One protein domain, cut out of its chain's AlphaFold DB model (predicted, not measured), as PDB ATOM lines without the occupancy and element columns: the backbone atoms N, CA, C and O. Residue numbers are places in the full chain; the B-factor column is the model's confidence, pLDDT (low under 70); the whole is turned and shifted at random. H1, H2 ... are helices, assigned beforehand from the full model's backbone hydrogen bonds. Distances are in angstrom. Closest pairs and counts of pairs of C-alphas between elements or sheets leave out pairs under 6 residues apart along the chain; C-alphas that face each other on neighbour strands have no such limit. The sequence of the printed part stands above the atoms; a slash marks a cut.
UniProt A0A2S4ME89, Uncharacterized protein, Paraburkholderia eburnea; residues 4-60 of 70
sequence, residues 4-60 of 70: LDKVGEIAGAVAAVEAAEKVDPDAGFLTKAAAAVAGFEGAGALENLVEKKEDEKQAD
ATOM      1  N   LEU A   4     180.235 188.430 258.981       70.94
ATOM      2  CA  LEU A   4     180.789 189.248 260.066       70.94
ATOM      3  C   LEU A   4     181.374 190.580 259.570       70.94
ATOM      4  O   LEU A   4     181.206 191.578 260.260       70.94
ATOM      5  N   ASP A   5     181.975 190.621 258.372       70.31
ATOM      6  CA  ASP A   5     182.426 191.881 257.755       70.31
ATOM      7  C   ASP A   5     181.222 192.786 257.474       70.31
ATOM      8  O   ASP A   5     181.225 193.951 257.847       70.31
ATOM      9  N   LYS A   6     180.140 192.231 256.905       74.12
ATOM     10  CA  LYS A   6     178.905 192.992 256.647       74.12
ATOM     11  C   LYS A   6     178.261 193.519 257.926       74.12
ATOM     12  O   LYS A   6     177.747 194.629 257.933       74.12
ATOM     13  N   VAL A   7     178.261 192.737 259.004       74.00
ATOM     14  CA  VAL A   7     177.717 193.184 260.296       74.00
ATOM     15  C   VAL A   7     178.615 194.250 260.926       74.00
ATOM     16  O   VAL A   7     178.091 195.221 261.462       74.00
ATOM     17  N   GLY A   8     179.939 194.114 260.824       73.62
ATOM     18  CA  GLY A   8     180.895 195.125 261.284       73.62
ATOM     19  C   GLY A   8     180.793 196.436 260.504       73.62
ATOM     20  O   GLY A   8     180.825 197.505 261.101       73.62
ATOM     21  N   GLU A   9     180.582 196.359 259.193       72.75
ATOM     22  CA  GLU A   9     180.389 197.517 258.318       72.75
ATOM     23  C   GLU A   9     179.052 198.216 258.593       72.75
ATOM     24  O   GLU A   9     179.013 199.436 258.721       72.75
ATOM     25  N   ILE A  10     177.964 197.460 258.788       74.88
ATOM     26  CA  ILE A  10     176.660 198.027 259.170       74.88
ATOM     27  C   ILE A  10     176.732 198.648 260.570       74.88
ATOM     28  O   ILE A  10     176.255 199.764 260.766       74.88
ATOM     29  N   ALA A  11     177.342 197.970 261.543       77.25
ATOM     30  CA  ALA A  11     177.495 198.502 262.896       77.25
ATOM     31  C   ALA A  11     178.394 199.749 262.919       77.25
ATOM     32  O   ALA A  11     178.068 200.730 263.585       77.25
ATOM     33  N   GLY A  12     179.486 199.741 262.153       71.38
ATOM     34  CA  GLY A  12     180.383 200.882 261.994       71.38
ATOM     35  C   GLY A  12     179.707 202.059 261.292       71.38
ATOM     36  O   GLY A  12     179.849 203.193 261.740       71.38
ATOM     37  N   ALA A  13     178.906 201.799 260.256       73.25
ATOM     38  CA  ALA A  13     178.131 202.819 259.564       73.25
ATOM     39  C   ALA A  13     177.072 203.444 260.479       73.25
ATOM     40  O   ALA A  13     176.950 204.661 260.504       73.25
ATOM     41  N   VAL A  14     176.350 202.650 261.278       73.19
ATOM     42  CA  VAL A  14     175.375 203.175 262.250       73.19
ATOM     43  C   VAL A  14     176.072 203.989 263.343       73.19
ATOM     44  O   VAL A  14     175.617 205.084 263.658       73.19
ATOM     45  N   ALA A  15     177.211 203.522 263.863       76.69
ATOM     46  CA  ALA A  15     177.987 204.263 264.857       76.69
ATOM     47  C   ALA A  15     178.554 205.581 264.299       76.69
ATOM     48  O   ALA A  15     178.521 206.606 264.978       76.69
ATOM     49  N   ALA A  16     179.032 205.586 263.052       70.38
ATOM     50  CA  ALA A  16     179.499 206.792 262.373       70.38
ATOM     51  C   ALA A  16     178.342 207.749 262.041       70.38
ATOM     52  O   ALA A  16     178.493 208.960 262.170       70.38
ATOM     53  N   VAL A  17     177.176 207.219 261.660       67.25
ATOM     54  CA  VAL A  17     175.947 207.989 261.415       67.25
ATOM     55  C   VAL A  17     175.465 208.652 262.699       67.25
ATOM     56  O   VAL A  17     175.157 209.842 262.647       67.25
ATOM     57  N   GLU A  18     175.485 207.932 263.823       70.81
ATOM     58  CA  GLU A  18     175.125 208.449 265.144       70.81
ATOM     59  C   GLU A  18     176.147 209.477 265.656       70.81
ATOM     60  O   GLU A  18     175.772 210.498 266.232       70.81
ATOM     61  N   ALA A  19     177.444 209.257 265.422       68.44
ATOM     62  CA  ALA A  19     178.486 210.228 265.753       68.44
ATOM     63  C   ALA A  19     178.380 211.501 264.894       68.44
ATOM     64  O   ALA A  19     178.514 212.608 265.414       68.44
ATOM     65  N   ALA A  20     178.082 211.357 263.602       64.88
ATOM     66  CA  ALA A  20     177.845 212.477 262.697       64.88
ATOM     67  C   ALA A  20     176.561 213.243 263.059       64.88
ATOM     68  O   ALA A  20     176.567 214.468 263.032       64.88
ATOM     69  N   GLU A  21     175.491 212.550 263.471       64.25
ATOM     70  CA  GLU A  21     174.273 213.183 264.010       64.25
ATOM     71  C   GLU A  21     174.521 213.913 265.331       64.25
ATOM     72  O   GLU A  21     173.863 214.909 265.609       64.25
ATOM     73  N   LYS A  22     175.482 213.468 266.148       66.00
ATOM     74  CA  LYS A  22     175.888 214.216 267.347       66.00
ATOM     75  C   LYS A  22     176.725 215.457 267.037       66.00
ATOM     76  O   LYS A  22     176.734 216.379 267.847       66.00
ATOM     77  N   VAL A  23     177.433 215.475 265.911       69.06
ATOM     78  CA  VAL A  23     178.213 216.634 265.450       69.06
ATOM     79  C   VAL A  23     177.323 217.671 264.764       69.06
ATOM     80  O   VAL A  23     177.538 218.861 264.974       69.06
ATOM     81  N   ASP A  24     176.316 217.237 263.998       64.19
ATOM     82  CA  ASP A  24     175.329 218.119 263.370       64.19
ATOM     83  C   ASP A  24     173.950 217.424 263.233       64.19
ATOM     84  O   ASP A  24     173.710 216.693 262.264       64.19
ATOM     85  N   PRO A  25     173.042 217.605 264.211       63.06
ATOM     86  CA  PRO A  25     171.716 216.981 264.217       63.06
ATOM     87  C   PRO A  25     170.721 217.615 263.228       63.06
ATOM     88  O   PRO A  25     169.682 217.013 262.957       63.06
ATOM     89  N   ASP A  26     171.026 218.793 262.669       66.31
ATOM     90  CA  ASP A  26     170.193 219.491 261.675       66.31
ATOM     91  C   ASP A  26     170.630 219.199 260.224       66.31
ATOM     92  O   ASP A  26     169.987 219.640 259.261       66.31
ATOM     93  N   ALA A  27     171.688 218.402 260.033       65.94
ATOM     94  CA  ALA A  27     172.110 217.905 258.730       65.94
ATOM     95  C   ALA A  27     171.076 216.905 258.174       65.94
ATOM     96  O   ALA A  27     171.214 215.686 258.288       65.94
ATOM     97  N   GLY A  28     170.021 217.428 257.542       67.69
ATOM     98  CA  GLY A  28     169.010 216.625 256.859       67.69
ATOM     99  C   GLY A  28     169.625 215.630 255.862       67.69
ATOM    100  O   GLY A  28     170.745 215.813 255.383       67.69
ATOM    101  N   PHE A  29     168.879 214.577 255.508       74.69
ATOM    102  CA  PHE A  29     169.359 213.453 254.681       74.69
ATOM    103  C   PHE A  29     170.067 213.894 253.380       74.69
ATOM    104  O   PHE A  29     171.022 213.259 252.941       74.69
ATOM    105  N   LEU A  30     169.635 215.019 252.796       72.19
ATOM    106  CA  LEU A  30     170.240 215.627 251.606       72.19
ATOM    107  C   LEU A  30     171.591 216.297 251.891       72.19
ATOM    108  O   LEU A  30     172.515 216.150 251.097       72.19
ATOM    109  N   THR A  31     171.735 216.987 253.024       72.38
ATOM    110  CA  THR A  31     173.002 217.589 253.462       72.38
ATOM    111  C   THR A  31     174.011 216.506 253.820       72.38
ATOM    112  O   THR A  31     175.167 216.598 253.423       72.38
ATOM    113  N   LYS A  32     173.567 215.432 254.486       68.00
ATOM    114  CA  LYS A  32     174.404 214.264 254.797       68.00
ATOM    115  C   LYS A  32     174.873 213.555 253.521       68.00
ATOM    116  O   LYS A  32     176.040 213.200 253.422       68.00
ATOM    117  N   ALA A  33     174.001 213.416 252.517       74.31
ATOM    118  CA  ALA A  33     174.367 212.863 251.211       74.31
ATOM    119  C   ALA A  33     175.339 213.774 250.441       74.31
ATOM    120  O   ALA A  33     176.339 213.291 249.917       74.31
ATOM    121  N   ALA A  34     175.096 215.086 250.416       76.00
ATOM    122  CA  ALA A  34     175.992 216.047 249.775       76.00
ATOM    123  C   ALA A  34     177.365 216.096 250.465       76.00
ATOM    124  O   ALA A  34     178.387 216.078 249.787       76.00
ATOM    125  N   ALA A  35     177.399 216.086 251.800       74.12
ATOM    126  CA  ALA A  35     178.628 216.039 252.584       74.12
ATOM    127  C   ALA A  35     179.352 214.694 252.452       74.12
ATOM    128  O   ALA A  35     180.575 214.675 252.437       74.12
ATOM    129  N   ALA A  36     178.636 213.576 252.308       76.94
ATOM    130  CA  ALA A  36     179.246 212.276 252.040       76.94
ATOM    131  C   ALA A  36     179.877 212.224 250.641       76.94
ATOM    132  O   ALA A  36     180.992 211.738 250.504       76.94
ATOM    133  N   VAL A  37     179.206 212.762 249.616       75.06
ATOM    134  CA  VAL A  37     179.753 212.833 248.248       75.06
ATOM    135  C   VAL A  37     180.939 213.796 248.185       75.06
ATOM    136  O   VAL A  37     181.999 213.429 247.686       75.06
ATOM    137  N   ALA A  38     180.811 214.993 248.757       80.50
ATOM    138  CA  ALA A  38     181.902 215.962 248.822       80.50
ATOM    139  C   ALA A  38     183.054 215.487 249.725       80.50
ATOM    140  O   ALA A  38     184.215 215.755 249.441       80.50
ATOM    141  N   GLY A  39     182.747 214.756 250.796       70.06
ATOM    142  CA  GLY A  39     183.724 214.132 251.683       70.06
ATOM    143  C   GLY A  39     184.449 212.965 251.018       70.06
ATOM    144  O   GLY A  39     185.646 212.817 251.227       70.06
ATOM    145  N   PHE A  40     183.770 212.187 250.169       74.31
ATOM    146  CA  PHE A  40     184.383 211.142 249.346       74.31
ATOM    147  C   PHE A  40     185.315 211.741 248.282       74.31
ATOM    148  O   PHE A  40     186.443 211.280 248.118       74.31
ATOM    149  N   GLU A  41     184.893 212.819 247.614       77.50
ATOM    150  CA  GLU A  41     185.730 213.534 246.642       77.50
ATOM    151  C   GLU A  41     186.917 214.254 247.313       77.50
ATOM    152  O   GLU A  41     188.046 214.200 246.825       77.50
ATOM    153  N   GLY A  42     186.698 214.853 248.486       73.69
ATOM    154  CA  GLY A  42     187.740 215.486 249.293       73.69
ATOM    155  C   GLY A  42     188.737 214.487 249.884       73.69
ATOM    156  O   GLY A  42     189.935 214.767 249.899       73.69
ATOM    157  N   ALA A  43     188.272 213.312 250.318       75.56
ATOM    158  CA  ALA A  43     189.139 212.225 250.762       75.56
ATOM    159  C   ALA A  43     190.005 211.714 249.606       75.56
ATOM    160  O   ALA A  43     191.215 211.610 249.773       75.56
ATOM    161  N   GLY A  44     189.432 211.519 248.413       71.00
ATOM    162  CA  GLY A  44     190.200 211.154 247.222       71.00
ATOM    163  C   GLY A  44     191.243 212.208 246.837       71.00
ATOM    164  O   GLY A  44     192.374 211.866 246.497       71.00
ATOM    165  N   ALA A  45     190.918 213.499 246.925       78.56
ATOM    166  CA  ALA A  45     191.883 214.574 246.674       78.56
ATOM    167  C   ALA A  45     193.007 214.622 247.728       78.56
ATOM    168  O   ALA A  45     194.159 214.901 247.391       78.56
ATOM    169  N   LEU A  46     192.687 214.341 248.993       77.88
ATOM    170  CA  LEU A  46     193.660 214.276 250.080       77.88
ATOM    171  C   LEU A  46     194.568 213.047 249.961       77.88
ATOM    172  O   LEU A  46     195.770 213.167 250.187       77.88
ATOM    173  N   GLU A  47     194.013 211.904 249.567       74.94
ATOM    174  CA  GLU A  47     194.749 210.664 249.321       74.94
ATOM    175  C   GLU A  47     195.703 210.826 248.138       74.94
ATOM    176  O   GLU A  47     196.892 210.589 248.298       74.94
ATOM    177  N   ASN A  48     195.247 211.416 247.026       74.88
ATOM    178  CA  ASN A  48     196.125 211.787 245.908       74.88
ATOM    179  C   ASN A  48     197.256 212.743 246.331       74.88
ATOM    180  O   ASN A  48     198.358 212.680 245.794       74.88
ATOM    181  N   LEU A  49     197.009 213.666 247.269       79.69
ATOM    182  CA  LEU A  49     198.042 214.578 247.773       79.69
ATOM    183  C   LEU A  49     199.031 213.871 248.715       79.69
ATOM    184  O   LEU A  49     200.209 214.224 248.735       79.69
ATOM    185  N   VAL A  50     198.553 212.917 249.516       82.75
ATOM    186  CA  VAL A  50     199.379 212.068 250.384       82.75
ATOM    187  C   VAL A  50     200.254 211.151 249.546       82.75
ATOM    188  O   VAL A  50     201.464 211.177 249.729       82.75
ATOM    189  N   GLU A  51     199.674 210.448 248.580       76.12
ATOM    190  CA  GLU A  51     200.366 209.512 247.695       76.12
ATOM    191  C   GLU A  51     201.448 210.251 246.898       76.12
ATOM    192  O   GLU A  51     202.610 209.857 246.884       76.12
ATOM    193  N   LYS A  52     201.121 211.440 246.379       73.75
ATOM    194  CA  LYS A  52     202.083 212.295 245.675       73.75
ATOM    195  C   LYS A  52     203.206 212.820 246.575       73.75
ATOM    196  O   LYS A  52     204.331 212.946 246.109       73.75
ATOM    197  N   LYS A  53     202.935 213.116 247.854       74.25
ATOM    198  CA  LYS A  53     203.981 213.477 248.832       74.25
ATOM    199  C   LYS A  53     204.819 212.278 249.260       74.25
ATOM    200  O   LYS A  53     205.990 212.470 249.570       74.25
ATOM    201  N   GLU A  54     204.243 211.084 249.340       71.06
ATOM    202  CA  GLU A  54     204.983 209.857 249.637       71.06
ATOM    203  C   GLU A  54     205.922 209.495 248.484       71.06
ATOM    204  O   GLU A  54     207.095 209.229 248.747       71.06
ATOM    205  N   ASP A  55     205.474 209.628 247.232       63.44
ATOM    206  CA  ASP A  55     206.324 209.506 246.039       63.44
ATOM    207  C   ASP A  55     207.462 210.546 246.033       63.44
ATOM    208  O   ASP A  55     208.629 210.214 245.811       63.44
ATOM    209  N   GLU A  56     207.160 211.812 246.346       59.62
ATOM    210  CA  GLU A  56     208.166 212.888 246.401       59.62
ATOM    211  C   GLU A  56     209.168 212.687 247.555       59.62
ATOM    212  O   GLU A  56     210.357 212.973 247.422       59.62
ATOM    213  N   LYS A  57     208.715 212.123 248.681       58.41
ATOM    214  CA  LYS A  57     209.561 211.784 249.834       58.41
ATOM    215  C   LYS A  57     210.404 210.528 249.589       58.41
ATOM    216  O   LYS A  57     211.482 210.399 250.170       58.41
ATOM    217  N   GLN A  58     209.949 209.612 248.737       55.59
ATOM    218  CA  GLN A  58     210.715 208.431 248.343       55.59
ATOM    219  C   GLN A  58     211.805 208.768 247.312       55.59
ATOM    220  O   GLN A  58     212.868 208.146 247.338       55.59
ATOM    221  N   ALA A  59     211.600 209.794 246.479       54.72
ATOM    222  CA  ALA A  59     212.623 210.321 245.575       54.72
ATOM    223  C   ALA A  59     213.790 211.017 246.313       54.72
ATOM    224  O   ALA A  59     214.936 210.888 245.890       54.72
ATOM    225  N   ASP A  60     213.529 211.681 247.445       51.88
ATOM    226  CA  ASP A  60     214.557 212.357 248.265       51.88
ATOM    227  C   ASP A  60     215.366 211.384 249.155       51.88
ATOM    228  O   ASP A  60     216.481 211.676 249.579       51.88
TER     229      ASP A  60
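What this domain is: This is residues 4 to 60 of the 70 residues of an uncharacterized protein of Paraburkholderia eburnea (UniProt A0A2S4ME89). Two helices make an open L, with a tight link at the corner; the longer arm is H2 and the shorter is H1, and neither folds back on the other. The printed part has 57 residues with two named helices, H1 then H2, and no named strand; the class is all helix. It is extended, with a radius of gyration of the C-alphas of 16.0 A, and its spans of 45 by 30 by 16 A are only just flat.

How they stand to each other: H1, residues 4 to 23, and H2, residues 29 to 60, are apart, with no C-alpha of the one within 8 A of the other. The tight link between them has 5 residues. Residues 4 to 16 of H1 stand free, and so do residues 36 to 60 of H2. In H1 and H2 every O i to N i+4 pair is within hydrogen-bond range.

Where its parts are: H1 begins at C-alpha 4 (180.789, 189.248, 260.066) and is 28.0 A from first to last C-alpha. H2 measures 45.7 A, from C-alpha 29 (169.359, 213.453, 254.681) to C-alpha 60 (214.557, 212.357, 248.265).

The domain as a whole: The C-alphas of Asp 26 and Asp 60 are the two farthest apart, at 46.9 A. The printed part has no cut. The mean pLDDT of the printed part is 71.0, and residue 17, residues 19 to 28, residue 32 and residues 55 to 60 are under 70.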